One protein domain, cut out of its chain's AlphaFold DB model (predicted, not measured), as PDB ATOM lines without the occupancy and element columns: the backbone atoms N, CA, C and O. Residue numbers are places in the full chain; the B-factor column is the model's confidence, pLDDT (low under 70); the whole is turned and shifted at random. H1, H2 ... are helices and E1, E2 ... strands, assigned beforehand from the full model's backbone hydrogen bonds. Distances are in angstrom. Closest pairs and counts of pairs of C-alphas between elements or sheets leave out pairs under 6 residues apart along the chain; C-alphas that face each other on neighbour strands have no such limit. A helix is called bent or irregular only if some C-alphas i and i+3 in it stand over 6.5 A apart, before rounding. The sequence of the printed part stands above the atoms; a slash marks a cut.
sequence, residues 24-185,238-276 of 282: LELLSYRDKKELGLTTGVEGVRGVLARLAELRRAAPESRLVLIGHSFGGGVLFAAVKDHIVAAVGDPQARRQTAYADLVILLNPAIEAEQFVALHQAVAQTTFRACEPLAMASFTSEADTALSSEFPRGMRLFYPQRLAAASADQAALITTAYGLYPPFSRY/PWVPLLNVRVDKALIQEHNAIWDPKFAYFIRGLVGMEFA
ATOM      1  N   LEU A  24    -101.752  -4.628  75.671       75.19
ATOM      2  CA  LEU A  24    -101.129  -3.464  76.302       75.19
ATOM      3  C   LEU A  24     -99.993  -3.857  77.247       75.19
ATOM      4  O   LEU A  24     -98.947  -3.210  77.223       75.19
ATOM      5  N   GLU A  25    -100.157  -4.915  78.043       71.81
ATOM      6  CA  GLU A  25     -99.088  -5.393  78.923       71.81
ATOM      7  C   GLU A  25     -97.905  -5.940  78.120       71.81
ATOM      8  O   GLU A  25     -96.754  -5.599  78.412       71.81
ATOM      9  N   LEU A  26     -98.176  -6.712  77.063       70.12
ATOM     10  CA  LEU A  26     -97.143  -7.221  76.158       70.12
ATOM     11  C   LEU A  26     -96.364  -6.085  75.478       70.12
ATOM     12  O   LEU A  26     -95.133  -6.134  75.425       70.12
ATOM     13  N   LEU A  27     -97.056  -5.042  75.007       71.50
ATOM     14  CA  LEU A  27     -96.426  -3.844  74.444       71.50
ATOM     15  C   LEU A  27     -95.619  -3.078  75.503       71.50
ATOM     16  O   LEU A  27     -94.486  -2.687  75.244       71.50
ATOM     17  N   SER A  28     -96.141  -2.952  76.727       66.88
ATOM     18  CA  SER A  28     -95.412  -2.324  77.838       66.88
ATOM     19  C   SER A  28     -94.103  -3.050  78.162       66.88
ATOM     20  O   SER A  28     -93.101  -2.429  78.518       66.88
ATOM     21  N   TYR A  29     -94.098  -4.380  78.034       60.19
ATOM     22  CA  TYR A  29     -92.923  -5.211  78.258       60.19
ATOM     23  C   TYR A  29     -91.922  -5.109  77.104       60.19
ATOM     24  O   TYR A  29     -90.717  -5.066  77.361       60.19
ATOM     25  N   ARG A  30     -92.410  -5.038  75.856       61.16
ATOM     26  CA  ARG A  30     -91.600  -4.749  74.660       61.16
ATOM     27  C   ARG A  30     -90.772  -3.478  74.861       61.16
ATOM     28  O   ARG A  30     -89.566  -3.519  74.637       61.16
ATOM     29  N   ASP A  31     -91.380  -2.422  75.386       57.53
ATOM     30  CA  ASP A  31     -90.712  -1.132  75.598       57.53
ATOM     31  C   ASP A  31     -89.773  -1.149  76.806       57.53
ATOM     32  O   ASP A  31     -88.646  -0.665  76.739       57.53
ATOM     33  N   LYS A  32     -90.176  -1.799  77.906       50.72
ATOM     34  CA  LYS A  32     -89.314  -1.953  79.091       50.72
ATOM     35  C   LYS A  32     -88.083  -2.834  78.839       50.72
ATOM     36  O   LYS A  32     -87.180  -2.857  79.675       50.72
ATOM     37  N   LYS A  33     -88.034  -3.577  77.725       49.62
ATOM     38  CA  LYS A  33     -86.917  -4.454  77.350       49.62
ATOM     39  C   LYS A  33     -86.566  -4.338  75.867       49.62
ATOM     40  O   LYS A  33     -86.507  -5.345  75.163       49.62
ATOM     41  N   GLU A  34     -86.216  -3.141  75.418       49.91
ATOM     42  CA  GLU A  34     -85.636  -2.900  74.085       49.91
ATOM     43  C   GLU A  34     -84.376  -3.781  73.816       49.91
ATOM     44  O   GLU A  34     -84.118  -4.205  72.689       49.91
ATOM     45  N   LEU A  35     -83.674  -4.231  74.873       43.09
ATOM     46  CA  LEU A  35     -82.615  -5.262  74.809       43.09
ATOM     47  C   LEU A  35     -83.127  -6.708  74.593       43.09
ATOM     48  O   LEU A  35     -82.425  -7.552  74.034       43.09
ATOM     49  N   GLY A  36     -84.333  -7.023  75.069       47.00
ATOM     50  CA  GLY A  36     -84.943  -8.357  75.051       47.00
ATOM     51  C   GLY A  36     -85.531  -8.755  73.697       47.00
ATOM     52  O   GLY A  36     -85.538  -9.933  73.354       47.00
ATOM     53  N   LEU A  37     -85.981  -7.779  72.903       51.50
ATOM     54  CA  LEU A  37     -86.372  -8.004  71.509       51.50
ATOM     55  C   LEU A  37     -85.162  -8.292  70.633       51.50
ATOM     56  O   LEU A  37     -85.229  -9.192  69.809       51.50
ATOM     57  N   THR A  38     -84.044  -7.604  70.861       56.62
ATOM     58  CA  THR A  38     -82.796  -7.896  70.149       56.62
ATOM     59  C   THR A  38     -82.325  -9.317  70.470       56.62
ATOM     60  O   THR A  38     -82.119 -10.109  69.560       56.62
ATOM     61  N   THR A  39     -82.275  -9.721  71.745       56.50
ATOM     62  CA  THR A  39     -81.875 -11.097  72.108       56.50
ATOM     63  C   THR A  39     -82.895 -12.165  71.700       56.50
ATOM     64  O   THR A  39     -82.500 -13.253  71.281       56.50
ATOM     65  N   GLY A  40     -84.196 -11.871  71.763       63.72
ATOM     66  CA  GLY A  40     -85.255 -12.778  71.318       63.72
ATOM     67  C   GLY A  40     -85.285 -12.966  69.800       63.72
ATOM     68  O   GLY A  40     -85.385 -14.096  69.328       63.72
ATOM     69  N   VAL A  41     -85.137 -11.884  69.030       72.75
ATOM     70  CA  VAL A  41     -85.041 -11.932  67.564       72.75
ATOM     71  C   VAL A  41     -83.768 -12.655  67.138       72.75
ATOM     72  O   VAL A  41     -83.852 -13.513  66.265       72.75
ATOM     73  N   GLU A  42     -82.622 -12.402  67.777       74.44
ATOM     74  CA  GLU A  42     -81.378 -13.125  67.473       74.44
ATOM     75  C   GLU A  42     -81.469 -14.620  67.822       74.44
ATOM     76  O   GLU A  42     -81.067 -15.471  67.025       74.44
ATOM     77  N   GLY A  43     -82.083 -14.976  68.955       79.75
ATOM     78  CA  GLY A  43     -82.341 -16.375  69.311       79.75
ATOM     79  C   GLY A  43     -83.251 -17.081  68.301       79.75
ATOM     80  O   GLY A  43     -82.945 -18.184  67.841       79.75
ATOM     81  N   VAL A  44     -84.342 -16.422  67.892       83.81
ATOM     82  CA  VAL A  44     -85.237 -16.927  66.839       83.81
ATOM     83  C   VAL A  44     -84.483 -17.055  65.515       83.81
ATOM     84  O   VAL A  44     -84.561 -18.109  64.890       83.81
ATOM     85  N   ARG A  45     -83.693 -16.054  65.110       84.44
ATOM     86  CA  ARG A  45     -82.863 -16.097  63.893       84.44
ATOM     87  C   ARG A  45     -81.909 -17.286  63.887       84.44
ATOM     88  O   ARG A  45     -81.809 -17.949  62.859       84.44
ATOM     89  N   GLY A  46     -81.277 -17.608  65.016       85.75
ATOM     90  CA  GLY A  46     -80.418 -18.791  65.145       85.75
ATOM     91  C   GLY A  46     -81.168 -20.100  64.873       85.75
ATOM     92  O   GLY A  46     -80.708 -20.937  64.091       85.75
ATOM     93  N   VAL A  47     -82.367 -20.260  65.447       88.81
ATOM     94  CA  VAL A  47     -83.217 -21.433  65.178       88.81
ATOM     95  C   VAL A  47     -83.664 -21.468  63.715       88.81
ATOM     96  O   VAL A  47     -83.566 -22.512  63.070       88.81
ATOM     97  N   LEU A  48     -84.119 -20.337  63.168       88.94
ATOM     98  CA  LEU A  48     -84.559 -20.244  61.775       88.94
ATOM     99  C   LEU A  48     -83.420 -20.546  60.794       88.94
ATOM    100  O   LEU A  48     -83.640 -21.254  59.815       88.94
ATOM    101  N   ALA A  49     -82.199 -20.087  61.076       86.62
ATOM    102  CA  ALA A  49     -81.016 -20.414  60.287       86.62
ATOM    103  C   ALA A  49     -80.756 -21.927  60.276       86.62
ATOM    104  O   ALA A  49     -80.560 -22.508  59.206       86.62
ATOM    105  N   ARG A  50     -80.855 -22.590  61.437       89.62
ATOM    106  CA  ARG A  50     -80.682 -24.045  61.529       89.62
ATOM    107  C   ARG A  50     -81.778 -24.818  60.794       89.62
ATOM    108  O   ARG A  50     -81.490 -25.803  60.115       89.62
ATOM    109  N   LEU A  51     -83.031 -24.377  60.888       90.00
ATOM    110  CA  LEU A  51     -84.137 -24.980  60.138       90.00
ATOM    111  C   LEU A  51     -83.965 -24.783  58.626       90.00
ATOM    112  O   LEU A  51     -84.201 -25.717  57.857       90.00
ATOM    113  N   ALA A  52     -83.494 -23.610  58.196       85.44
ATOM    114  CA  ALA A  52     -83.196 -23.331  56.797       85.44
ATOM    115  C   ALA A  52     -82.059 -24.221  56.261       85.44
ATOM    116  O   ALA A  52     -82.147 -24.711  55.136       85.44
ATOM    117  N   GLU A  53     -81.023 -24.500  57.061       87.62
ATOM    118  CA  GLU A  53     -79.981 -25.480  56.717       87.62
ATOM    119  C   GLU A  53     -80.550 -26.884  56.508       87.62
ATOM    120  O   GLU A  53     -80.268 -27.510  55.487       87.62
ATOM    121  N   LEU A  54     -81.390 -27.362  57.432       88.50
ATOM    122  CA  LEU A  54     -82.037 -28.671  57.311       88.50
ATOM    123  C   LEU A  54     -82.928 -28.744  56.064       88.50
ATOM    124  O   LEU A  54     -82.893 -29.735  55.335       88.50
ATOM    125  N   ARG A  55     -83.681 -27.677  55.772       86.81
ATOM    126  CA  ARG A  55     -84.482 -27.568  54.546       86.81
ATOM    127  C   ARG A  55     -83.601 -27.586  53.295       86.81
ATOM    128  O   ARG A  55     -83.963 -28.245  52.327       86.81
ATOM    129  N   ARG A  56     -82.449 -26.905  53.288       84.38
ATOM    130  CA  ARG A  56     -81.498 -26.944  52.157       84.38
ATOM    131  C   ARG A  56     -80.912 -28.341  51.942       84.38
ATOM    132  O   ARG A  56     -80.751 -28.743  50.795       84.38
ATOM    133  N   ALA A  57     -80.647 -29.083  53.017       87.75
ATOM    134  CA  ALA A  57     -80.184 -30.470  52.946       87.75
ATOM    135  C   ALA A  57     -81.280 -31.455  52.483       87.75
ATOM    136  O   ALA A  57     -80.966 -32.537  51.991       87.75
ATOM    137  N   ALA A  58     -82.557 -31.083  52.610       86.56
ATOM    138  CA  ALA A  58     -83.709 -31.882  52.197       86.56
ATOM    139  C   ALA A  58     -84.649 -31.076  51.270       86.56
ATOM    140  O   ALA A  58     -85.735 -30.680  51.695       86.56
ATOM    141  N   PRO A  59     -84.288 -30.849  49.991       80.88
ATOM    142  CA  PRO A  59     -85.006 -29.936  49.084       80.88
ATOM    143  C   PRO A  59     -86.450 -30.355  48.736       80.88
ATOM    144  O   PRO A  59     -87.248 -29.538  48.271       80.88
ATOM    145  N   GLU A  60     -86.816 -31.619  48.969       82.44
ATOM    146  CA  GLU A  60     -88.199 -32.110  48.837       82.44
ATOM    147  C   GLU A  60     -89.092 -31.736  50.034       82.44
ATOM    148  O   GLU A  60     -90.324 -31.814  49.950       82.44
ATOM    149  N   SER A  61     -88.483 -31.324  51.148       86.50
ATOM    150  CA  SER A  61     -89.178 -30.811  52.324       86.50
ATOM    151  C   SER A  61     -89.615 -29.364  52.110       86.50
ATOM    152  O   SER A  61     -89.097 -28.640  51.255       86.50
ATOM    153  N   ARG A  62     -90.607 -28.939  52.890       88.19
ATOM    154  CA  ARG A  62     -91.080 -27.555  52.929       88.19
ATOM    155  C   ARG A  62     -91.022 -27.051  54.359       88.19
ATOM    156  O   ARG A  62     -91.387 -27.786  55.276       88.19
ATOM    157  N   LEU A  63     -90.573 -25.816  54.531       91.44
ATOM    158  CA  LEU A  63     -90.524 -25.127  55.811       91.44
ATOM    159  C   LEU A  63     -91.578 -24.022  55.826       91.44
ATOM    160  O   LEU A  63     -91.484 -23.060  55.070       91.44
ATOM    161  N   VAL A  64     -92.582 -24.175  56.687       93.38
ATOM    162  CA  VAL A  64     -93.629 -23.173  56.912       93.38
ATOM    163  C   VAL A  64     -93.464 -22.625  58.320       93.38
ATOM    164  O   VAL A  64     -93.428 -23.396  59.278       93.38
ATOM    165  N   LEU A  65     -93.367 -21.305  58.447       94.50
ATOM    166  CA  LEU A  65     -93.266 -20.623  59.735       94.50
ATOM    167  C   LEU A  65     -94.599 -19.957  60.046       94.50
ATOM    168  O   LEU A  65     -95.148 -19.273  59.188       94.50
ATOM    169  N   ILE A  66     -95.118 -20.150  61.256       95.69
ATOM    170  CA  ILE A  66     -96.385 -19.554  61.688       95.69
ATOM    171  C   ILE A  66     -96.144 -18.784  62.984       95.69
ATOM    172  O   ILE A  66     -95.614 -19.347  63.939       95.69
ATOM    173  N   GLY A  67     -96.528 -17.509  63.015       93.69
ATOM    174  CA  GLY A  67     -96.409 -16.651  64.193       93.69
ATOM    175  C   GLY A  67     -97.724 -15.947  64.503       93.69
ATOM    176  O   GLY A  67     -98.375 -15.421  63.603       93.69
ATOM    177  N   HIS A  68     -98.112 -15.927  65.775       93.25
ATOM    178  CA  HIS A  68     -99.336 -15.282  66.257       93.25
ATOM    179  C   HIS A  68     -99.025 -14.053  67.110       93.25
ATOM    180  O   HIS A  68     -98.045 -14.069  67.856       93.25
ATOM    181  N   SER A  69     -99.849 -13.004  67.013       90.19
ATOM    182  CA  SER A  69     -99.774 -11.821  67.878       90.19
ATOM    183  C   SER A  69     -98.358 -11.234  67.928       90.19
ATOM    184  O   SER A  69     -97.742 -11.001  66.882       90.19
ATOM    185  N   PHE A  70     -97.813 -11.019  69.126       85.31
ATOM    186  CA  PHE A  70     -96.439 -10.586  69.358       85.31
ATOM    187  C   PHE A  70     -95.401 -11.544  68.749       85.31
ATOM    188  O   PHE A  70     -94.431 -11.096  68.138       85.31
ATOM    189  N   GLY A  71     -95.623 -12.859  68.834       85.31
ATOM    190  CA  GLY A  71     -94.760 -13.862  68.202       85.31
ATOM    191  C   GLY A  71     -94.728 -13.738  66.675       85.31
ATOM    192  O   GLY A  71     -93.691 -13.974  66.060       85.31
ATOM    193  N   GLY A  72     -95.827 -13.289  66.061       89.25
ATOM    194  CA  GLY A  72     -95.872 -12.905  64.649       89.25
ATOM    195  C   GLY A  72     -94.982 -11.700  64.338       89.25
ATOM    196  O   GLY A  72     -94.286 -11.703  63.326       89.25
ATOM    197  N   GLY A  73     -94.944 -10.707  65.231       87.00
ATOM    198  CA  GLY A  73     -94.040  -9.559  65.125       87.00
ATOM    199  C   GLY A  73     -92.563  -9.953  65.225       87.00
ATOM    200  O   GLY A  73     -91.769  -9.559  64.373       87.00
ATOM    201  N   VAL A  74     -92.204 -10.791  66.206       85.56
ATOM    202  CA  VAL A  74     -90.838 -11.333  66.358       85.56
ATOM    203  C   VAL A  74     -90.435 -12.146  65.129       85.56
ATOM    204  O   VAL A  74     -89.349 -11.944  64.585       85.56
ATOM    205  N   LEU A  75     -91.322 -13.031  64.658       89.38
ATOM    206  CA  LEU A  75     -91.088 -13.828  63.459       89.38
ATOM    207  C   LEU A  75     -90.859 -12.932  62.241       89.38
ATOM    208  O   LEU A  75     -89.868 -13.117  61.540       89.38
ATOM    209  N   PHE A  76     -91.726 -11.942  62.007       90.50
ATOM    210  CA  PHE A  76     -91.566 -11.019  60.887       90.50
ATOM    211  C   PHE A  76     -90.260 -10.227  60.990       90.50
ATOM    212  O   PHE A  76     -89.506 -10.191  60.025       90.50
ATOM    213  N   ALA A  77     -89.927  -9.669  62.156       87.69
ATOM    214  CA  ALA A  77     -88.666  -8.954  62.363       87.69
ATOM    215  C   ALA A  77     -87.429  -9.830  62.083       87.69
ATOM    216  O   ALA A  77     -86.419  -9.337  61.569       87.69
ATOM    217  N   ALA A  78     -87.511 -11.133  62.367       86.94
ATOM    218  CA  ALA A  78     -86.438 -12.077  62.081       86.94
ATOM    219  C   ALA A  78     -86.230 -12.312  60.574       86.94
ATOM    220  O   ALA A  78     -85.087 -12.494  60.155       86.94
ATOM    221  N   VAL A  79     -87.298 -12.283  59.766       87.81
ATOM    222  CA  VAL A  79     -87.264 -12.665  58.339       87.81
ATOM    223  C   VAL A  79     -87.475 -11.509  57.353       87.81
ATOM    224  O   VAL A  79     -87.288 -11.713  56.154       87.81
ATOM    225  N   LYS A  80     -87.862 -10.310  57.812       87.56
ATOM    226  CA  LYS A  80     -88.334  -9.206  56.954       87.56
ATOM    227  C   LYS A  80     -87.351  -8.837  55.848       87.56
ATOM    228  O   LYS A  80     -87.764  -8.733  54.697       87.56
ATOM    229  N   ASP A  81     -86.066  -8.716  56.170       85.06
ATOM    230  CA  ASP A  81     -85.050  -8.249  55.221       85.06
ATOM    231  C   ASP A  81     -84.882  -9.257  54.077       85.06
ATOM    232  O   ASP A  81     -84.727  -8.880  52.918       85.06
ATOM    233  N   HIS A  82     -85.034 -10.549  54.384       83.06
ATOM    234  CA  HIS A  82     -84.988 -11.624  53.395       83.06
ATOM    235  C   HIS A  82     -86.231 -11.644  52.515       83.06
ATOM    236  O   HIS A  82     -86.102 -11.840  51.310       83.06
ATOM    237  N   ILE A  83     -87.420 -11.402  53.082       85.75
ATOM    238  CA  ILE A  83     -88.662 -11.300  52.298       85.75
ATOM    239  C   ILE A  83     -88.596 -10.086  51.364       85.75
ATOM    240  O   ILE A  83     -88.901 -10.219  50.182       85.75
ATOM    241  N   VAL A  84     -88.172  -8.920  51.860       87.25
ATOM    242  CA  VAL A  84     -88.049  -7.696  51.051       87.25
ATOM    243  C   VAL A  84     -87.034  -7.893  49.922       87.25
ATOM    244  O   VAL A  84     -87.358  -7.623  48.764       87.25
ATOM    245  N   ALA A  85     -85.850  -8.437  50.225       80.75
ATOM    246  CA  ALA A  85     -84.839  -8.739  49.213       80.75
ATOM    247  C   ALA A  85     -85.341  -9.761  48.178       80.75
ATOM    248  O   ALA A  85     -85.128  -9.590  46.982       80.75
ATOM    249  N   ALA A  86     -86.061 -10.797  48.619       77.38
ATOM    250  CA  ALA A  86     -86.644 -11.809  47.742       77.38
ATOM    251  C   ALA A  86     -87.722 -11.243  46.799       77.38
ATOM    252  O   ALA A  86     -87.852 -11.693  45.659       77.38
ATOM    253  N   VAL A  87     -88.509 -10.269  47.260       80.25
ATOM    254  CA  VAL A  87     -89.489  -9.581  46.411       80.25
ATOM    255  C   VAL A  87     -88.784  -8.737  45.351       80.25
ATOM    256  O   VAL A  87     -89.179  -8.808  44.193       80.25
ATOM    257  N   GLY A  88     -87.747  -7.986  45.729       74.06
ATOM    258  CA  GLY A  88     -87.039  -7.081  44.820       74.06
ATOM    259  C   GLY A  88     -86.052  -7.756  43.858       74.06
ATOM    260  O   GLY A  88     -85.763  -7.193  42.807       74.06
ATOM    261  N   ASP A  89     -85.545  -8.952  44.182       72.44
ATOM    262  CA  ASP A  89     -84.559  -9.666  43.363       72.44
ATOM    263  C   ASP A  89     -84.855 -11.184  43.240       72.44
ATOM    264  O   ASP A  89     -84.721 -11.953  44.203       72.44
ATOM    265  N   PRO A  90     -85.188 -11.675  42.025       59.34
ATOM    266  CA  PRO A  90     -85.359 -13.100  41.745       59.34
ATOM    267  C   PRO A  90     -84.126 -13.983  42.022       59.34
ATOM    268  O   PRO A  90     -84.284 -15.199  42.173       59.34
ATOM    269  N   GLN A  91     -82.906 -13.432  42.042       58.88
ATOM    270  CA  GLN A  91     -81.686 -14.176  42.386       58.88
ATOM    271  C   GLN A  91     -81.519 -14.308  43.902       58.88
ATOM    272  O   GLN A  91     -81.277 -15.424  44.377       58.88
ATOM    273  N   ALA A  92     -81.756 -13.231  44.661       58.84
ATOM    274  CA  ALA A  92     -81.788 -13.258  46.124       58.84
ATOM    275  C   ALA A  92     -82.722 -14.362  46.654       58.84
ATOM    276  O   ALA A  92     -82.316 -15.148  47.512       58.84
ATOM    277  N   ARG A  93     -83.907 -14.537  46.044       57.38
ATOM    278  CA  ARG A  93     -84.881 -15.604  46.371       57.38
ATOM    279  C   ARG A  93     -84.299 -17.007  46.522       57.38
ATOM    280  O   ARG A  93     -84.763 -17.770  47.366       57.38
ATOM    281  N   ARG A  94     -83.314 -17.383  45.699       51.22
ATOM    282  CA  ARG A  94     -82.738 -18.740  45.740       51.22
ATOM    283  C   ARG A  94     -81.791 -18.942  46.918       51.22
ATOM    284  O   ARG A  94     -81.550 -20.084  47.300       51.22
ATOM    285  N   GLN A  95     -81.261 -17.858  47.476       49.12
ATOM    286  CA  GLN A  95     -80.192 -17.886  48.470       49.12
ATOM    287  C   GLN A  95     -80.680 -17.491  49.876       49.12
ATOM    288  O   GLN A  95     -80.113 -17.965  50.860       49.12
ATOM    289  N   THR A  96     -81.754 -16.697  49.988       52.84
ATOM    290  CA  THR A  96     -82.159 -16.018  51.237       52.84
ATOM    291  C   THR A  96     -83.430 -16.550  51.909       52.84
ATOM    292  O   THR A  96     -83.817 -16.070  52.971       52.84
ATOM    293  N   ALA A  97     -84.108 -17.557  51.352       58.44
ATOM    294  CA  ALA A  97     -85.365 -18.035  51.929       58.44
ATOM    295  C   ALA A  97     -85.143 -18.803  53.253       58.44
ATOM    296  O   ALA A  97     -84.806 -19.989  53.244       58.44
ATOM    297  N   TYR A  98     -85.375 -18.147  54.400       68.44
ATOM    298  CA  TYR A  98     -85.459 -18.816  55.710       68.44
ATOM    299  C   TYR A  98     -86.603 -19.833  55.783       68.44
ATOM    300  O   TYR A  98     -86.563 -20.728  56.618       68.44
ATOM    301  N   ALA A  99     -87.621 -19.688  54.937       86.19
ATOM    302  CA  ALA A  99     -88.779 -20.563  54.854       86.19
ATOM    303  C   ALA A  99     -89.389 -20.513  53.452       86.19
ATOM    304  O   ALA A  99     -89.175 -19.557  52.708       86.19
ATOM    305  N   ASP A 100     -90.173 -21.531  53.115       88.06
ATOM    306  CA  ASP A 100     -90.941 -21.586  51.873       88.06
ATOM    307  C   ASP A 100     -92.249 -20.782  51.967       88.06
ATOM    308  O   ASP A 100     -92.770 -20.361  50.941       88.06
ATOM    309  N   LEU A 101     -92.783 -20.577  53.179       92.19
ATOM    310  CA  LEU A 101     -93.958 -19.742  53.441       92.19
ATOM    311  C   LEU A 101     -93.961 -19.241  54.893       92.19
ATOM    312  O   LEU A 101     -93.770 -20.023  55.827       92.19
ATOM    313  N   VAL A 102     -94.240 -17.953  55.086       94.44
ATOM    314  CA  VAL A 102     -94.454 -17.338  56.404       94.44
ATOM    315  C   VAL A 102     -95.932 -16.991  56.577       94.44
ATOM    316  O   VAL A 102     -96.517 -16.303  55.746       94.44
ATOM    317  N   ILE A 103     -96.545 -17.448  57.664       97.06
ATOM    318  CA  ILE A 103     -97.936 -17.165  58.011       97.06
ATOM    319  C   ILE A 103     -97.971 -16.352  59.303       97.06
ATOM    320  O   ILE A 103     -97.473 -16.783  60.341       97.06
ATOM    321  N   LEU A 104     -98.586 -15.177  59.248       97.19
ATOM    322  CA  LEU A 104     -98.785 -14.311  60.401       97.19
ATOM    323  C   LEU A 104    -100.264 -14.312  60.782       97.19
ATOM    324  O   LEU A 104    -101.124 -14.094  59.932       97.19
ATOM    325  N   LEU A 105    -100.566 -14.561  62.052       97.38
ATOM    326  CA  LEU A 105    -101.926 -14.632  62.581       97.38
ATOM    327  C   LEU A 105    -102.124 -13.506  63.589       97.38
ATOM    328  O   LEU A 105    -101.420 -13.455  64.594       97.38
ATOM    329  N   ASN A 106    -103.062 -12.603  63.317       95.81
ATOM    330  CA  ASN A 106    -103.315 -11.406  64.116       95.81
ATOM    331  C   ASN A 106    -102.005 -10.717  64.564       95.81
ATOM    332  O   ASN A 106    -101.823 -10.503  65.763       95.81
ATOM    333  N   PRO A 107    -101.040 -10.437  63.663       94.44
ATOM    334  CA  PRO A 107     -99.720  -9.999  64.090       94.44
ATOM    335  C   PRO A 107     -99.789  -8.614  64.744       94.44
ATOM    336  O   PRO A 107    -100.255  -7.644  64.143       94.44
ATOM    337  N   ALA A 108     -99.291  -8.525  65.977       90.62
ATOM    338  CA  ALA A 108     -99.274  -7.299  66.768       90.62
ATOM    339  C   ALA A 108     -98.028  -6.465  66.455       90.62
ATOM    340  O   ALA A 108     -97.106  -6.343  67.261       90.62
ATOM    341  N   ILE A 109     -97.992  -5.939  65.236       90.88
ATOM    342  CA  ILE A 109     -96.877  -5.176  64.681       90.88
ATOM    343  C   ILE A 109     -97.414  -4.003  63.867       90.88
ATOM    344  O   ILE A 109     -98.445  -4.104  63.197       90.88
ATOM    345  N   GLU A 110     -96.702  -2.889  63.938       93.56
ATOM    346  CA  GLU A 110     -97.019  -1.632  63.280       93.56
ATOM    347  C   GLU A 110     -97.032  -1.812  61.756       93.56
ATOM    348  O   GLU A 110     -96.139  -2.445  61.184       93.56
ATOM    349  N   ALA A 111     -98.007  -1.211  61.074       96.12
ATOM    350  CA  ALA A 111     -98.056  -1.207  59.614       96.12
ATOM    351  C   ALA A 111     -96.800  -0.567  58.996       96.12
ATOM    352  O   ALA A 111     -96.340  -1.008  57.945       96.12
ATOM    353  N   GLU A 112     -96.196   0.402  59.686       94.75
ATOM    354  CA  GLU A 112     -94.912   1.015  59.326       94.75
ATOM    355  C   GLU A 112     -93.826  -0.020  58.977       94.75
ATOM    356  O   GLU A 112     -93.109   0.144  57.990       94.75
ATOM    357  N   GLN A 113     -93.751  -1.135  59.716       93.25
ATOM    358  CA  GLN A 113     -92.732  -2.173  59.505       93.25
ATOM    359  C   GLN A 113     -92.862  -2.888  58.148       93.25
ATOM    360  O   GLN A 113     -91.932  -3.572  57.722       93.25
ATOM    361  N   PHE A 114     -93.993  -2.725  57.455       95.31
ATOM    362  CA  PHE A 114     -94.296  -3.364  56.173       95.31
ATOM    363  C   PHE A 114     -94.225  -2.394  54.989       95.31
ATOM    364  O   PHE A 114     -94.388  -2.832  53.850       95.31
ATOM    365  N   VAL A 115     -93.952  -1.102  55.214       95.44
ATOM    366  CA  VAL A 115     -93.917  -0.084  54.148       95.44
ATOM    367  C   VAL A 115     -92.929  -0.465  53.047       95.44
ATOM    368  O   VAL A 115     -93.315  -0.513  51.881       95.44
ATOM    369  N   ALA A 116     -91.692  -0.819  53.410       93.12
ATOM    370  CA  ALA A 116     -90.666  -1.214  52.442       93.12
ATOM    371  C   ALA A 116     -91.069  -2.461  51.636       93.12
ATOM    372  O   ALA A 116     -90.822  -2.536  50.434       93.12
ATOM    373  N   LEU A 117     -91.747  -3.421  52.275       92.69
ATOM    374  CA  LEU A 117     -92.249  -4.616  51.601       92.69
ATOM    375  C   LEU A 117     -93.333  -4.272  50.575       92.69
ATOM    376  O   LEU A 117     -93.268  -4.738  49.439       92.69
ATOM    377  N   HIS A 118     -94.317  -3.453  50.949       94.06
ATOM    378  CA  HIS A 118     -95.385  -3.042  50.031       94.06
ATOM    379  C   HIS A 118     -94.867  -2.170  48.888       94.06
ATOM    380  O   HIS A 118     -95.334  -2.316  47.762       94.06
ATOM    381  N   GLN A 119     -93.868  -1.321  49.141       93.62
ATOM    382  CA  GLN A 119     -93.183  -0.562  48.093       93.62
ATOM    383  C   GLN A 119     -92.453  -1.486  47.112       93.62
ATOM    384  O   GLN A 119     -92.637  -1.344  45.905       93.62
ATOM    385  N   ALA A 120     -91.699  -2.472  47.612       90.94
ATOM    386  CA  ALA A 120     -91.026  -3.457  46.767       90.94
ATOM    387  C   ALA A 120     -92.028  -4.259  45.920       90.94
ATOM    388  O   ALA A 120     -91.804  -4.461  44.727       90.94
ATOM    389  N   VAL A 121     -93.164  -4.664  46.506       91.81
ATOM    390  CA  VAL A 121     -94.239  -5.352  45.773       91.81
ATOM    391  C   VAL A 121     -94.814  -4.465  44.671       91.81
ATOM    392  O   VAL A 121     -94.917  -4.915  43.536       91.81
ATOM    393  N   ALA A 122     -95.145  -3.210  44.978       91.81
ATOM    394  CA  ALA A 122     -95.746  -2.283  44.019       91.81
ATOM    395  C   ALA A 122     -94.821  -1.935  42.837       91.81
ATOM    396  O   ALA A 122     -95.304  -1.574  41.767       91.81
ATOM    397  N   GLN A 123     -93.503  -2.038  43.026       91.56
ATOM    398  CA  GLN A 123     -92.494  -1.737  42.005       91.56
ATOM    399  C   GLN A 123     -92.051  -2.969  41.199       91.56
ATOM    400  O   GLN A 123     -91.310  -2.831  40.227       91.56
ATOM    401  N   THR A 124     -92.495  -4.170  41.576       90.00
ATOM    402  CA  THR A 124     -92.036  -5.425  40.969       90.00
ATOM    403  C   THR A 124     -93.144  -6.068  40.157       90.00
ATOM    404  O   THR A 124     -94.262  -6.197  40.635       90.00
ATOM    405  N   THR A 125     -92.837  -6.557  38.953       90.38
ATOM    406  CA  THR A 125     -93.735  -7.459  38.212       90.38
ATOM    407  C   THR A 125     -93.359  -8.911  38.490       90.38
ATOM    408  O   THR A 125     -92.217  -9.312  38.269       90.38
ATOM    409  N   PHE A 126     -94.317  -9.712  38.957       89.69
ATOM    410  CA  PHE A 126     -94.079 -11.112  39.300       89.69
ATOM    411  C   PHE A 126     -94.261 -12.033  38.102       89.69
ATOM    412  O   PHE A 126     -95.111 -11.818  37.235       89.69
ATOM    413  N   ARG A 127     -93.447 -13.090  38.064       88.69
ATOM    414  CA  ARG A 127     -93.570 -14.131  37.045       88.69
ATOM    415  C   ARG A 127     -94.831 -14.945  37.294       88.69
ATOM    416  O   ARG A 127     -95.290 -15.069  38.430       88.69
ATOM    417  N   ALA A 128     -95.348 -15.550  36.228       89.56
ATOM    418  CA  ALA A 128     -96.341 -16.600  36.384       89.56
ATOM    419  C   ALA A 128     -95.834 -17.631  37.397       89.56
ATOM    420  O   ALA A 128     -94.653 -17.987  37.377       89.56
ATOM    421  N   CYS A 129     -96.729 -18.088  38.272       86.94
ATOM    422  CA  CYS A 129     -96.438 -19.137  39.243       86.94
ATOM    423  C   CYS A 129     -95.456 -18.744  40.358       86.94
ATOM    424  O   CYS A 129     -94.883 -19.618  41.013       86.94
ATOM    425  N   GLU A 130     -95.280 -17.442  40.608       87.62
ATOM    426  CA  GLU A 130     -94.473 -16.967  41.729       87.62
ATOM    427  C   GLU A 130     -95.030 -17.492  43.077       87.62
ATOM    428  O   GLU A 130     -96.217 -17.270  43.380       87.62
ATOM    429  N   PRO A 131     -94.206 -18.195  43.889       87.88
ATOM    430  CA  PRO A 131     -94.585 -18.674  45.216       87.88
ATOM    431  C   PRO A 131     -95.104 -17.574  46.132       87.88
ATOM    432  O   PRO A 131     -94.612 -16.442  46.139       87.88
ATOM    433  N   LEU A 132     -96.037 -17.953  46.997       90.00
ATOM    434  CA  LEU A 132     -96.384 -17.145  48.153       90.00
ATOM    435  C   LEU A 132     -95.220 -17.140  49.157       90.00
ATOM    436  O   LEU A 132     -94.864 -18.181  49.694       90.00
ATOM    437  N   ALA A 133     -94.651 -15.968  49.438       90.50
ATOM    438  CA  ALA A 133     -93.614 -15.812  50.457       90.50
ATOM    439  C   ALA A 133     -94.223 -15.561  51.843       90.50
ATOM    440  O   ALA A 133     -93.740 -16.091  52.846       90.50
ATOM    441  N   MET A 134     -95.297 -14.766  51.909       93.69
ATOM    442  CA  MET A 134     -95.952 -14.425  53.169       93.69
ATOM    443  C   MET A 134     -97.470 -14.288  53.034       93.69
ATOM    444  O   MET A 134     -97.967 -13.657  52.103       93.69
ATOM    445  N   ALA A 135     -98.203 -14.798  54.021       96.12
ATOM    446  CA  ALA A 135     -99.618 -14.510  54.222       96.12
ATOM    447  C   ALA A 135     -99.890 -14.033  55.649       96.12
ATOM    448  O   ALA A 135     -99.562 -14.711  56.616       96.12
ATOM    449  N   SER A 136    -100.527 -12.877  55.780       97.62
ATOM    450  CA  SER A 136    -101.023 -12.351  57.047       97.62
ATOM    451  C   SER A 136    -102.537 -12.479  57.097       97.62
ATOM    452  O   SER A 136    -103.222 -12.093  56.151       97.62
ATOM    453  N   PHE A 137    -103.048 -12.997  58.206       98.31
ATOM    454  CA  PHE A 137    -104.466 -13.160  58.492       98.31
ATOM    455  C   PHE A 137    -104.796 -12.357  59.738       98.31
ATOM    456  O   PHE A 137    -104.152 -12.524  60.770       98.31
ATOM    457  N   THR A 138    -105.771 -11.463  59.654       97.69
ATOM    458  CA  THR A 138    -106.174 -10.627  60.787       97.69
ATOM    459  C   THR A 138    -107.683 -10.600  60.923       97.69
ATOM    460  O   THR A 138    -108.385 -10.252  59.972       97.69
ATOM    461  N   SER A 139    -108.182 -10.981  62.096       97.56
ATOM    462  CA  SER A 139    -109.614 -11.013  62.373       97.56
ATOM    463  C   SER A 139    -110.241  -9.623  62.284       97.56
ATOM    464  O   SER A 139    -109.681  -8.615  62.710       97.56
ATOM    465  N   GLU A 140    -111.445  -9.573  61.723       96.06
ATOM    466  CA  GLU A 140    -112.289  -8.384  61.713       96.06
ATOM    467  C   GLU A 140    -112.845  -8.032  63.096       96.06
ATOM    468  O   GLU A 140    -113.190  -6.874  63.320       96.06
ATOM    469  N   ALA A 141    -112.892  -8.998  64.016       95.50
ATOM    470  CA  ALA A 141    -113.367  -8.836  65.388       95.50
ATOM    471  C   ALA A 141    -112.221  -8.735  66.417       95.50
ATOM    472  O   ALA A 141    -112.460  -8.825  67.619       95.50
ATOM    473  N   ASP A 142    -110.979  -8.542  65.965       93.50
ATOM    474  CA  ASP A 142    -109.814  -8.433  66.843       93.50
ATOM    475  C   ASP A 142    -109.805  -7.100  67.614       93.50
ATOM    476  O   ASP A 142    -109.318  -6.068  67.136       93.50
ATOM    477  N   THR A 143    -110.368  -7.100  68.820       92.00
ATOM    478  CA  THR A 143    -110.397  -5.927  69.706       92.00
ATOM    479  C   THR A 143    -109.022  -5.593  70.276       92.00
ATOM    480  O   THR A 143    -108.724  -4.413  70.485       92.00
ATOM    481  N   ALA A 144    -108.150  -6.589  70.453       90.25
ATOM    482  CA  ALA A 144    -106.786  -6.357  70.903       90.25
ATOM    483  C   ALA A 144    -106.032  -5.500  69.874       90.25
ATOM    484  O   ALA A 144    -105.485  -4.452  70.211       90.25
ATOM    485  N   LEU A 145    -106.088  -5.849  68.589       91.38
ATOM    486  CA  LEU A 145    -105.428  -5.066  67.542       91.38
ATOM    487  C   LEU A 145    -106.159  -3.768  67.184       91.38
ATOM    488  O   LEU A 145    -105.508  -2.780  66.856       91.38
ATOM    489  N   SER A 146    -107.491  -3.745  67.208       93.88
ATOM    490  CA  SER A 146    -108.245  -2.547  66.803       93.88
ATOM    491  C   SER A 146    -108.345  -1.487  67.898       93.88
ATOM    492  O   SER A 146    -108.491  -0.309  67.580       93.88
ATOM    493  N   SER A 147    -108.259  -1.878  69.174       91.38
ATOM    494  CA  SER A 147    -108.487  -0.976  70.312       91.38
ATOM    495  C   SER A 147    -107.310  -0.913  71.284       91.38
ATOM    496  O   SER A 147    -106.917   0.177  71.700       91.38
ATOM    497  N   GLU A 148    -106.727  -2.047  71.679       91.25
ATOM    498  CA  GLU A 148    -105.595  -2.055  72.618       91.25
ATOM    499  C   GLU A 148    -104.288  -1.630  71.957       91.25
ATOM    500  O   GLU A 148    -103.620  -0.736  72.473       91.25
ATOM    501  N   PHE A 149    -103.957  -2.184  70.793       91.06
ATOM    502  CA  PHE A 149    -102.716  -1.882  70.088       91.06
ATOM    503  C   PHE A 149    -102.527  -0.374  69.849       91.06
ATOM    504  O   PHE A 149    -101.511   0.155  70.298       91.06
ATOM    505  N   PRO A 150    -103.495   0.384  69.285       92.62
ATOM    506  CA  PRO A 150    -103.307   1.815  69.058       92.62
ATOM    507  C   PRO A 150    -103.154   2.612  70.359       92.62
ATOM    508  O   PRO A 150    -102.411   3.594  70.394       92.62
ATOM    509  N   ARG A 151    -103.831   2.198  71.442       90.69
ATOM    510  CA  ARG A 151    -103.673   2.811  72.773       90.69
ATOM    511  C   ARG A 151    -102.275   2.563  73.329       90.69
ATOM    512  O   ARG A 151    -101.656   3.506  73.812       90.69
ATOM    513  N   GLY A 152    -101.766   1.340  73.200       87.50
ATOM    514  CA  GLY A 152    -100.407   0.981  73.599       87.50
ATOM    515  C   GLY A 152     -99.376   1.792  72.829       87.50
ATOM    516  O   GLY A 152     -98.518   2.424  73.438       87.50
ATOM    517  N   MET A 153     -99.530   1.887  71.505       88.19
ATOM    518  CA  MET A 153     -98.635   2.688  70.669       88.19
ATOM    519  C   MET A 153     -98.609   4.164  71.092       88.19
ATOM    520  O   MET A 153     -97.544   4.775  71.126       88.19
ATOM    521  N   ARG A 154     -99.758   4.738  71.470       90.06
ATOM    522  CA  ARG A 154     -99.841   6.125  71.960       90.06
ATOM    523  C   ARG A 154     -99.245   6.317  73.350       90.06
ATOM    524  O   ARG A 154     -98.639   7.355  73.598       90.06
ATOM    525  N   LEU A 155     -99.428   5.343  74.235       88.25
ATOM    526  CA  LEU A 155     -98.926   5.397  75.603       88.25
ATOM    527  C   LEU A 155     -97.403   5.251  75.655       88.25
ATOM    528  O   LEU A 155     -96.751   5.975  76.403       88.25
ATOM    529  N   PHE A 156     -96.848   4.327  74.869       85.00
ATOM    530  CA  PHE A 156     -95.443   3.951  74.991       85.00
ATOM    531  C   PHE A 156     -94.516   4.619  73.958       85.00
ATOM    532  O   PHE A 156     -93.343   4.830  74.250       85.00
ATOM    533  N   TYR A 157     -95.045   5.112  72.825       85.25
ATOM    534  CA  TYR A 157     -94.260   5.831  71.803       85.25
ATOM    535  C   TYR A 157     -94.681   7.301  71.571       85.25
ATOM    536  O   TYR A 157     -94.735   7.749  70.418       85.25
ATOM    537  N   PRO A 158     -94.943   8.112  72.617       88.38
ATOM    538  CA  PRO A 158     -95.461   9.470  72.444       88.38
ATOM    539  C   PRO A 158     -94.486  10.386  71.691       88.38
ATOM    540  O   PRO A 158     -94.913  11.203  70.881       88.38
ATOM    541  N   GLN A 159     -93.175  10.215  71.892       88.56
ATOM    542  CA  GLN A 159     -92.150  11.016  71.212       88.56
ATOM    543  C   GLN A 159     -92.109  10.739  69.703       88.56
ATOM    544  O   GLN A 159     -92.014  11.671  68.907       88.56
ATOM    545  N   ARG A 160     -92.245   9.467  69.297       87.88
ATOM    546  CA  ARG A 160     -92.304   9.090  67.876       87.88
ATOM    547  C   ARG A 160     -93.533   9.684  67.201       87.88
ATOM    548  O   ARG A 160     -93.435  10.171  66.084       87.88
ATOM    549  N   LEU A 161     -94.675   9.663  67.889       90.06
ATOM    550  CA  LEU A 161     -95.922  10.215  67.362       90.06
ATOM    551  C   LEU A 161     -95.908  11.743  67.299       90.06
ATOM    552  O   LEU A 161     -96.470  12.299  66.365       90.06
ATOM    553  N   ALA A 162     -95.247  12.415  68.243       91.25
ATOM    554  CA  ALA A 162     -95.085  13.867  68.213       91.25
ATOM    555  C   ALA A 162     -94.238  14.344  67.020       91.25
ATOM    556  O   ALA A 162     -94.474  15.429  66.500       91.25
ATOM    557  N   ALA A 163     -93.270  13.534  66.579       91.25
ATOM    558  CA  ALA A 163     -92.423  13.824  65.422       91.25
ATOM    559  C   ALA A 163     -93.020  13.362  64.076       91.25
ATOM    560  O   ALA A 163     -92.464  13.672  63.024       91.25
ATOM    561  N   ALA A 164     -94.116  12.600  64.097       92.31
ATOM    562  CA  ALA A 164     -94.707  11.989  62.913       92.31
ATOM    563  C   ALA A 164     -95.727  12.915  62.231       92.31
ATOM    564  O   ALA A 164     -96.525  13.585  62.887       92.31
ATOM    565  N   SER A 165     -95.774  12.885  60.897       94.69
ATOM    566  CA  SER A 165     -96.932  13.387  60.148       94.69
ATOM    567  C   SER A 165     -98.190  12.562  60.463       94.69
ATOM    568  O   SER A 165     -98.106  11.463  61.013       94.69
ATOM    569  N   ALA A 166     -99.371  13.049  60.071       91.56
ATOM    570  CA  ALA A 166    -100.621  12.310  60.271       91.56
ATOM    571  C   ALA A 166    -100.584  10.904  59.635       91.56
ATOM    572  O   ALA A 166    -100.999   9.925  60.261       91.56
ATOM    573  N   ASP A 167    -100.013  10.788  58.433       92.19
ATOM    574  CA  ASP A 167     -99.885   9.514  57.717       92.19
ATOM    575  C   ASP A 167     -98.894   8.563  58.402       92.19
ATOM    576  O   ASP A 167     -99.161   7.368  58.555       92.19
ATOM    577  N   GLN A 168     -97.765   9.095  58.876       93.62
ATOM    578  CA  GLN A 168     -96.782   8.330  59.645       93.62
ATOM    579  C   GLN A 168     -97.372   7.861  60.981       93.62
ATOM    580  O   GLN A 168     -97.211   6.703  61.363       93.62
ATOM    581  N   ALA A 169     -98.132   8.717  61.667       94.06
ATOM    582  CA  ALA A 169     -98.811   8.356  62.904       94.06
ATOM    583  C   ALA A 169     -99.833   7.228  62.683       94.06
ATOM    584  O   ALA A 169     -99.947   6.331  63.523       94.06
ATOM    585  N   ALA A 170    -100.540   7.214  61.547       94.75
ATOM    586  CA  ALA A 170    -101.441   6.119  61.192       94.75
ATOM    587  C   ALA A 170    -100.683   4.793  60.990       94.75
ATOM    588  O   ALA A 170    -101.125   3.761  61.500       94.75
ATOM    589  N   LEU A 171     -99.525   4.823  60.320       95.25
ATOM    590  CA  LEU A 171     -98.656   3.654  60.123       95.25
ATOM    591  C   LEU A 171     -98.082   3.101  61.437       95.25
ATOM    592  O   LEU A 171     -97.965   1.885  61.585       95.25
ATOM    593  N   ILE A 172     -97.744   3.976  62.388       93.56
ATOM    594  CA  ILE A 172     -97.198   3.592  63.700       93.56
ATOM    595  C   ILE A 172     -98.297   3.024  64.605       93.56
ATOM    596  O   ILE A 172     -98.080   2.042  65.306       93.56
ATOM    597  N   THR A 173     -99.487   3.632  64.613       93.25
ATOM    598  CA  THR A 173    -100.552   3.273  65.570       93.25
ATOM    599  C   THR A 173    -101.475   2.156  65.098       93.25
ATOM    600  O   THR A 173    -102.227   1.616  65.907       93.25
ATOM    601  N   THR A 174    -101.430   1.789  63.817       95.19
ATOM    602  CA  THR A 174    -102.305   0.758  63.248       95.19
ATOM    603  C   THR A 174    -101.541  -0.544  63.054       95.19
ATOM    604  O   THR A 174    -100.472  -0.560  62.444       95.19
ATOM    605  N   ALA A 175    -102.106  -1.653  63.533       94.88
ATOM    606  CA  ALA A 175    -101.548  -2.975  63.278       94.88
ATOM    607  C   ALA A 175    -101.591  -3.312  61.776       94.88
ATOM    608  O   ALA A 175    -102.553  -2.967  61.084       94.88
ATOM    609  N   TYR A 176    -100.585  -4.029  61.273       95.44
ATOM    610  CA  TYR A 176    -100.405  -4.314  59.844       95.44
ATOM    611  C   TYR A 176    -101.666  -4.825  59.131       95.44
ATOM    612  O   TYR A 176    -102.073  -4.285  58.099       95.44
ATOM    613  N   GLY A 177    -102.319  -5.847  59.687       94.56
ATOM    614  CA  GLY A 177    -103.514  -6.430  59.077       94.56
ATOM    615  C   GLY A 177    -104.752  -5.537  59.136       94.56
ATOM    616  O   GLY A 177    -105.724  -5.784  58.422       94.56
ATOM    617  N   LEU A 178    -104.725  -4.482  59.954       95.38
ATOM    618  CA  LEU A 178    -105.810  -3.515  60.074       95.38
ATOM    619  C   LEU A 178    -105.605  -2.253  59.233       95.38
ATOM    620  O   LEU A 178    -106.565  -1.504  59.071       95.38
ATOM    621  N   TYR A 179    -104.411  -2.029  58.678       95.88
ATOM    622  CA  TYR A 179    -104.104  -0.833  57.897       95.88
ATOM    623  C   TYR A 179    -104.719  -0.919  56.488       95.88
ATOM    624  O   TYR A 179    -104.249  -1.715  55.665       95.88
ATOM    625  N   PRO A 180    -105.763  -0.121  56.173       92.00
ATOM    626  CA  PRO A 180    -106.541  -0.301  54.945       92.00
ATOM    627  C   PRO A 180    -105.723  -0.231  53.646       92.00
ATOM    628  O   PRO A 180    -105.954  -1.080  52.787       92.00
ATOM    629  N   PRO A 181    -104.724   0.666  53.493       92.56
ATOM    630  CA  PRO A 181    -103.915   0.716  52.270       92.56
ATOM    631  C   PRO A 181    -103.168  -0.584  51.931       92.56
ATOM    632  O   PRO A 181    -102.875  -0.836  50.761       92.56
ATOM    633  N   PHE A 182    -102.878  -1.428  52.927       93.25
ATOM    634  CA  PHE A 182    -102.211  -2.720  52.732       93.25
ATOM    635  C   PHE A 182    -103.176  -3.902  52.676       93.25
ATOM    636  O   PHE A 182    -102.750  -5.016  52.369       93.25
ATOM    637  N   SER A 183    -104.452  -3.699  52.996       87.19
ATOM    638  CA  SER A 183    -105.440  -4.766  53.083       87.19
ATOM    639  C   SER A 183    -106.225  -4.878  51.779       87.19
ATOM    640  O   SER A 183    -106.965  -3.972  51.404       87.19
ATOM    641  N   ARG A 184    -106.044  -5.992  51.060       88.12
ATOM    642  CA  ARG A 184    -106.632  -6.191  49.720       88.12
ATOM    643  C   ARG A 184    -107.436  -7.467  49.569       88.12
ATOM    644  O   ARG A 184    -107.976  -7.706  48.490       88.12
ATOM    645  N   TYR A 185    -107.485  -8.292  50.606       96.56
ATOM    646  CA  TYR A 185    -108.133  -9.590  50.562       96.56
ATOM    647  C   TYR A 185    -109.015  -9.793  51.781       96.56
ATOM    648  O   TYR A 185    -108.694  -9.342  52.883       96.56
ATOM    649  N   PRO A 238    -101.206 -10.019  39.385       93.50
ATOM    650  CA  PRO A 238    -101.045 -11.462  39.349       93.50
ATOM    651  C   PRO A 238     -99.759 -11.894  40.066       93.50
ATOM    652  O   PRO A 238     -98.726 -11.229  40.003       93.50
ATOM    653  N   TRP A 239     -99.833 -13.046  40.726       92.38
ATOM    654  CA  TRP A 239     -98.729 -13.786  41.344       92.38
ATOM    655  C   TRP A 239     -97.970 -13.036  42.443       92.38
ATOM    656  O   TRP A 239     -96.844 -13.383  42.781       92.38
ATOM    657  N   VAL A 240     -98.599 -12.043  43.072       92.00
ATOM    658  CA  VAL A 240     -97.997 -11.321  44.199       92.00
ATOM    659  C   VAL A 240     -97.628 -12.308  45.323       92.00
ATOM    660  O   VAL A 240     -98.481 -13.074  45.784       92.00
ATOM    661  N   PRO A 241     -96.377 -12.323  45.816       92.19
ATOM    662  CA  PRO A 241     -95.894 -13.263  46.835       92.19
ATOM    663  C   PRO A 241     -96.346 -12.889  48.255       92.19
ATOM    664  O   PRO A 241     -95.778 -13.359  49.240       92.19
ATOM    665  N   LEU A 242     -97.357 -12.031  48.366       92.75
ATOM    666  CA  LEU A 242     -97.852 -11.451  49.599       92.75
ATOM    667  C   LEU A 242     -99.379 -11.521  49.630       92.75
ATOM    668  O   LEU A 242    -100.047 -11.050  48.712       92.75
ATOM    669  N   LEU A 243     -99.927 -12.043  50.722       95.06
ATOM    670  CA  LEU A 243    -101.342 -11.918  51.055       95.06
ATOM    671  C   LEU A 243    -101.482 -11.167  52.380       95.06
ATOM    672  O   LEU A 243    -100.843 -11.514  53.368       95.06
ATOM    673  N   ASN A 244    -102.334 -10.148  52.408       96.31
ATOM    674  CA  ASN A 244    -102.781  -9.500  53.638       96.31
ATOM    675  C   ASN A 244    -104.305  -9.569  53.695       96.31
ATOM    676  O   ASN A 244    -104.991  -8.938  52.884       96.31
ATOM    677  N   VAL A 245    -104.811 -10.398  54.603       97.88
ATOM    678  CA  VAL A 245    -106.166 -10.935  54.574       97.88
ATOM    679  C   VAL A 245    -106.922 -10.527  55.832       97.88
ATOM    680  O   VAL A 245    -106.515 -10.862  56.947       97.88
ATOM    681  N   ARG A 246    -108.068  -9.865  55.653       97.88
ATOM    682  CA  ARG A 246    -109.071  -9.695  56.712       97.88
ATOM    683  C   ARG A 246    -109.896 -10.960  56.835       97.88
ATOM    684  O   ARG A 246    -110.359 -11.487  55.826       97.88
ATOM    685  N   VAL A 247    -110.069 -11.451  58.052       98.12
ATOM    686  CA  VAL A 247    -110.767 -12.708  58.312       98.12
ATOM    687  C   VAL A 247    -112.081 -12.432  59.018       98.12
ATOM    688  O   VAL A 247    -112.107 -11.790  60.066       98.12
ATOM    689  N   ASP A 248    -113.166 -12.941  58.442       96.88
ATOM    690  CA  ASP A 248    -114.497 -12.871  59.033       96.88
ATOM    691  C   ASP A 248    -114.506 -13.475  60.450       96.88
ATOM    692  O   ASP A 248    -113.881 -14.509  60.718       96.88
ATOM    693  N   LYS A 249    -115.259 -12.848  61.359       96.25
ATOM    694  CA  LYS A 249    -115.426 -13.300  62.747       96.25
ATOM    695  C   LYS A 249    -115.967 -14.729  62.867       96.25
ATOM    696  O   LYS A 249    -115.738 -15.385  63.875       96.25
ATOM    697  N   ALA A 250    -116.670 -15.228  61.849       95.50
ATOM    698  CA  ALA A 250    -117.146 -16.609  61.796       95.50
ATOM    699  C   ALA A 250    -116.011 -17.647  61.670       95.50
ATOM    700  O   ALA A 250    -116.262 -18.840  61.865       95.50
ATOM    701  N   LEU A 251    -114.800 -17.202  61.313       96.69
ATOM    702  CA  LEU A 251    -113.595 -18.022  61.175       96.69
ATOM    703  C   LEU A 251    -112.564 -17.722  62.268       96.69
ATOM    704  O   LEU A 251    -111.925 -18.649  62.747       96.69
ATOM    705  N   ILE A 252    -112.397 -16.457  62.668       97.12
ATOM    706  CA  ILE A 252    -111.557 -16.072  63.813       97.12
ATOM    707  C   ILE A 252    -112.353 -15.086  64.668       97.12
ATOM    708  O   ILE A 252    -112.457 -13.910  64.327       97.12
ATOM    709  N   GLN A 253    -112.926 -15.569  65.768       95.12
ATOM    710  CA  GLN A 253    -113.901 -14.811  66.566       95.12
ATOM    711  C   GLN A 253    -113.286 -13.639  67.338       95.12
ATOM    712  O   GLN A 253    -113.944 -12.620  67.522       95.12
ATOM    713  N   GLU A 254    -112.038 -13.785  67.778       91.75
ATOM    714  CA  GLU A 254    -111.273 -12.775  68.508       91.75
ATOM    715  C   GLU A 254    -109.763 -13.005  68.323       91.75
ATOM    716  O   GLU A 254    -109.347 -13.902  67.584       91.75
ATOM    717  N   HIS A 255    -108.937 -12.188  68.972       92.81
ATOM    718  CA  HIS A 255    -107.479 -12.181  68.846       92.81
ATOM    719  C   HIS A 255    -106.805 -13.556  69.019       92.81
ATOM    720  O   HIS A 255    -105.868 -13.878  68.282       92.81
ATOM    721  N   ASN A 256    -107.260 -14.377  69.967       90.44
ATOM    722  CA  ASN A 256    -106.670 -15.675  70.314       90.44
ATOM    723  C   ASN A 256    -107.416 -16.876  69.708       90.44
ATOM    724  O   ASN A 256    -106.903 -17.998  69.743       90.44
ATOM    725  N   ALA A 257    -108.565 -16.660  69.062       90.81
ATOM    726  CA  ALA A 257    -109.391 -17.695  68.433       90.81
ATOM    727  C   ALA A 257    -108.812 -18.219  67.099       90.81
ATOM    728  O   ALA A 257    -109.544 -18.609  66.189       90.81
ATOM    729  N   ILE A 258    -107.485 -18.251  66.974       89.94
ATOM    730  CA  ILE A 258    -106.750 -18.701  65.783       89.94
ATOM    731  C   ILE A 258    -106.793 -20.222  65.578       89.94
ATOM    732  O   ILE A 258    -106.369 -20.725  64.539       89.94
ATOM    733  N   TRP A 259    -107.287 -20.962  66.570       92.44
ATOM    734  CA  TRP A 259    -107.389 -22.421  66.553       92.44
ATOM    735  C   TRP A 259    -108.758 -22.926  66.100       92.44
ATOM    736  O   TRP A 259    -108.989 -24.136  66.135       92.44
ATOM    737  N   ASP A 260    -109.659 -22.030  65.679       94.44
ATOM    738  CA  ASP A 260    -110.966 -22.426  65.163       94.44
ATOM    739  C   ASP A 260    -110.788 -23.496  64.063       94.44
ATOM    740  O   ASP A 260    -110.020 -23.293  63.110       94.44
ATOM    741  N   PRO A 261    -111.462 -24.656  64.168       95.62
ATOM    742  CA  PRO A 261    -111.292 -25.751  63.219       95.62
ATOM    743  C   PRO A 261    -111.549 -25.359  61.761       95.62
ATOM    744  O   PRO A 261    -110.927 -25.935  60.865       95.62
ATOM    745  N   LYS A 262    -112.432 -24.382  61.511       95.81
ATOM    746  CA  LYS A 262    -112.743 -23.872  60.168       95.81
ATOM    747  C   LYS A 262    -111.578 -23.065  59.606       95.81
ATOM    748  O   LYS A 262    -111.198 -23.244  58.450       95.81
ATOM    749  N   PHE A 263    -110.967 -22.214  60.427       97.06
ATOM    750  CA  PHE A 263    -109.786 -21.461  60.019       97.06
ATOM    751  C   PHE A 263    -108.570 -22.378  59.838       97.06
ATOM    752  O   PHE A 263    -107.887 -22.308  58.816       97.06
ATOM    753  N   ALA A 264    -108.349 -23.325  60.755       95.75
ATOM    754  CA  ALA A 264    -107.290 -24.323  60.618       95.75
ATOM    755  C   ALA A 264    -107.470 -25.194  59.359       95.75
ATOM    756  O   ALA A 264    -106.492 -25.542  58.695       95.75
ATOM    757  N   TYR A 265    -108.714 -25.535  59.003       96.19
ATOM    758  CA  TYR A 265    -109.044 -26.191  57.737       96.19
ATOM    759  C   TYR A 265    -108.610 -25.354  56.530       96.19
ATOM    760  O   TYR A 265    -107.930 -25.881  55.645       96.19
ATOM    761  N   PHE A 266    -108.911 -24.053  56.535       97.38
ATOM    762  CA  PHE A 266    -108.478 -23.150  55.476       97.38
ATOM    763  C   PHE A 266    -106.950 -23.077  55.354       97.38
ATOM    764  O   PHE A 266    -106.420 -23.257  54.260       97.38
ATOM    765  N   ILE A 267    -106.231 -22.894  56.467       96.94
ATOM    766  CA  ILE A 267    -104.761 -22.808  56.466       96.94
ATOM    767  C   ILE A 267    -104.118 -24.093  55.928       96.94
ATOM    768  O   ILE A 267    -103.188 -24.023  55.124       96.94
ATOM    769  N   ARG A 268    -104.634 -25.274  56.298       94.31
ATOM    770  CA  ARG A 268    -104.156 -26.552  55.735       94.31
ATOM    771  C   ARG A 268    -104.374 -26.623  54.226       94.31
ATOM    772  O   ARG A 268    -103.493 -27.097  53.513       94.31
ATOM    773  N   GLY A 269    -105.527 -26.154  53.749       94.88
ATOM    774  CA  GLY A 269    -105.823 -26.073  52.324       94.88
ATOM    775  C   GLY A 269    -104.887 -25.116  51.595       94.88
ATOM    776  O   GLY A 269    -104.294 -25.518  50.604       94.88
ATOM    777  N   LEU A 270    -104.675 -23.908  52.122       95.69
ATOM    778  CA  LEU A 270    -103.748 -22.914  51.571       95.69
ATOM    779  C   LEU A 270    -102.323 -23.469  51.437       95.69
ATOM    780  O   LEU A 270    -101.747 -23.427  50.353       95.69
ATOM    781  N   VAL A 271    -101.773 -24.030  52.519       93.94
ATOM    782  CA  VAL A 271    -100.440 -24.662  52.517       93.94
ATOM    783  C   VAL A 271    -100.401 -25.820  51.517       93.94
ATOM    784  O   VAL A 271     -99.428 -25.995  50.786       93.94
ATOM    785  N   GLY A 272    -101.476 -26.607  51.464       92.19
ATOM    786  CA  GLY A 272    -101.628 -27.703  50.523       92.19
ATOM    787  C   GLY A 272    -101.617 -27.254  49.061       92.19
ATOM    788  O   GLY A 272    -100.922 -27.880  48.267       92.19
ATOM    789  N   MET A 273    -102.341 -26.186  48.718       92.12
ATOM    790  CA  MET A 273    -102.397 -25.608  47.369       92.12
ATOM    791  C   MET A 273    -101.058 -24.996  46.961       92.12
ATOM    792  O   MET A 273    -100.572 -25.257  45.866       92.12
ATOM    793  N   GLU A 274    -100.416 -24.241  47.858       90.19
ATOM    794  CA  GLU A 274     -99.121 -23.614  47.574       90.19
ATOM    795  C   GLU A 274     -98.044 -24.662  47.250       90.19
ATOM    796  O   GLU A 274     -97.200 -24.439  46.386       90.19
ATOM    797  N   PHE A 275     -98.073 -25.833  47.892       87.69
ATOM    798  CA  PHE A 275     -97.061 -26.880  47.699       87.69
ATOM    799  C   PHE A 275     -97.546 -28.110  46.920       87.69
ATOM    800  O   PHE A 275     -96.832 -29.123  46.881       87.69
ATOM    801  N   ALA A 276     -98.728 -28.049  46.305       83.62
ATOM    802  CA  ALA A 276     -99.230 -29.116  45.449       83.62
ATOM    803  C   ALA A 276     -98.311 -29.299  44.228       83.62
ATOM    804  O   ALA A 276     -97.850 -28.327  43.636       83.62
TER     805      ALA A 276
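This is residues 24 to 185 and 238 to 276 of the 282 residues of an uncharacterized protein of Xanthomonas sp. GW (UniProt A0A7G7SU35). A four-stranded parallel sheet forms the core, with arm H3a of a bent helix over one face and H9 over part of the opposite face. The long helix H2 crosses the outside of H3a with residues 37 to 45, while H1, H6, H7 and H8 cluster at one end, and H3b, H4 and H5 form a further helical group. The printed part has 201 residues, with nine named helices and four named strands in the order H1 H2 E1 H3 H4 E2 H5 E3 H6 H7 H8 E4 H9; the sheet runs E1 E2 E3 E4, and the class is mixed. It is compact, with a radius of gyration of the C-alphas of 16.8 A and spans of 47 by 37 by 32 A.

Find C-alpha 24 at (-101.129, -3.464, 76.302), where H1, residues 24 to 32, begins. H2, residues 34 to 57, runs 35.2 A. After E1, residues 64 to 68, look for H3, residues 69 to 88, assigned as one helix by its hydrogen bonds but bent: C-alphas 78 and 81 are 8.0 A apart, between arms H3a, 69 to 78, and H3b, 81 to 88. Next come H4, 92 to 96, E2, 101 to 105, and H5, 111 to 123, irregular with C-alphas 113 and 116 7.4 A apart. Then read E3, 134 to 139, H6, 143 to 156, H7, 158 to 162, H8, 166 to 173, and E4, 242 to 247. H9, 261 to 274, runs 19.9 A to C-alpha 274 at (-99.121, -23.614, 47.574).

Look first between the parallel strands: N 65 and O 101 of E1 and E2 are 2.9 A apart, N 135 and O 102 of E3 and E2 2.8 A, and N 136 and O 243 of E3 and E4 2.8 A, each within hydrogen-bond range. E1, H3 H4, E2 and E2, H5, E3 are strand-helix-strand units, parallel neighbour strands joined through helices, with right-handed crossovers. H3a is over E1 at a height over the sheet of 7.5 A; H9 is on the opposite face. H2 touches H3a, closest C-alphas Val 41 and Ala 78, 5.7 A. H3b touches H4 at Ala 86 and Arg 93, C-alphas 4.4 A, and H5 at Val 84 and Leu 117, C-alphas 5.2 A. H8 touches H5 at Leu 171 and Glu 112, C-alphas 4.6 A, and H6 at Thr 173 and Pro 150, C-alphas 4.7 A; H7 and H8 only just touch, with 3 pairs of C-alphas within 8 A, the closest Leu 161 and Ala 169, 5.6 A. H1 touches H6, closest C-alphas Leu 24 and Gly 152, 5.3 A. In H1, H3a, H3b, H4, H7, H8 and H9 every O i to N i+4 pair is within hydrogen-bond range; H2 has 19 of 20, H5 6 of 9 and H6 7 of 10.

The C-alphas farthest apart, of Glu 60 and Ala 162, are 50.4 A apart. Residues 186 to 237 are not printed, and C-alphas 185 and 238 stand 13.4 A apart across this cut. The link from E4 to H9 is long, with 13 residues. Look for pLDDT under 70 at residues 28 to 40 and 90 to 98.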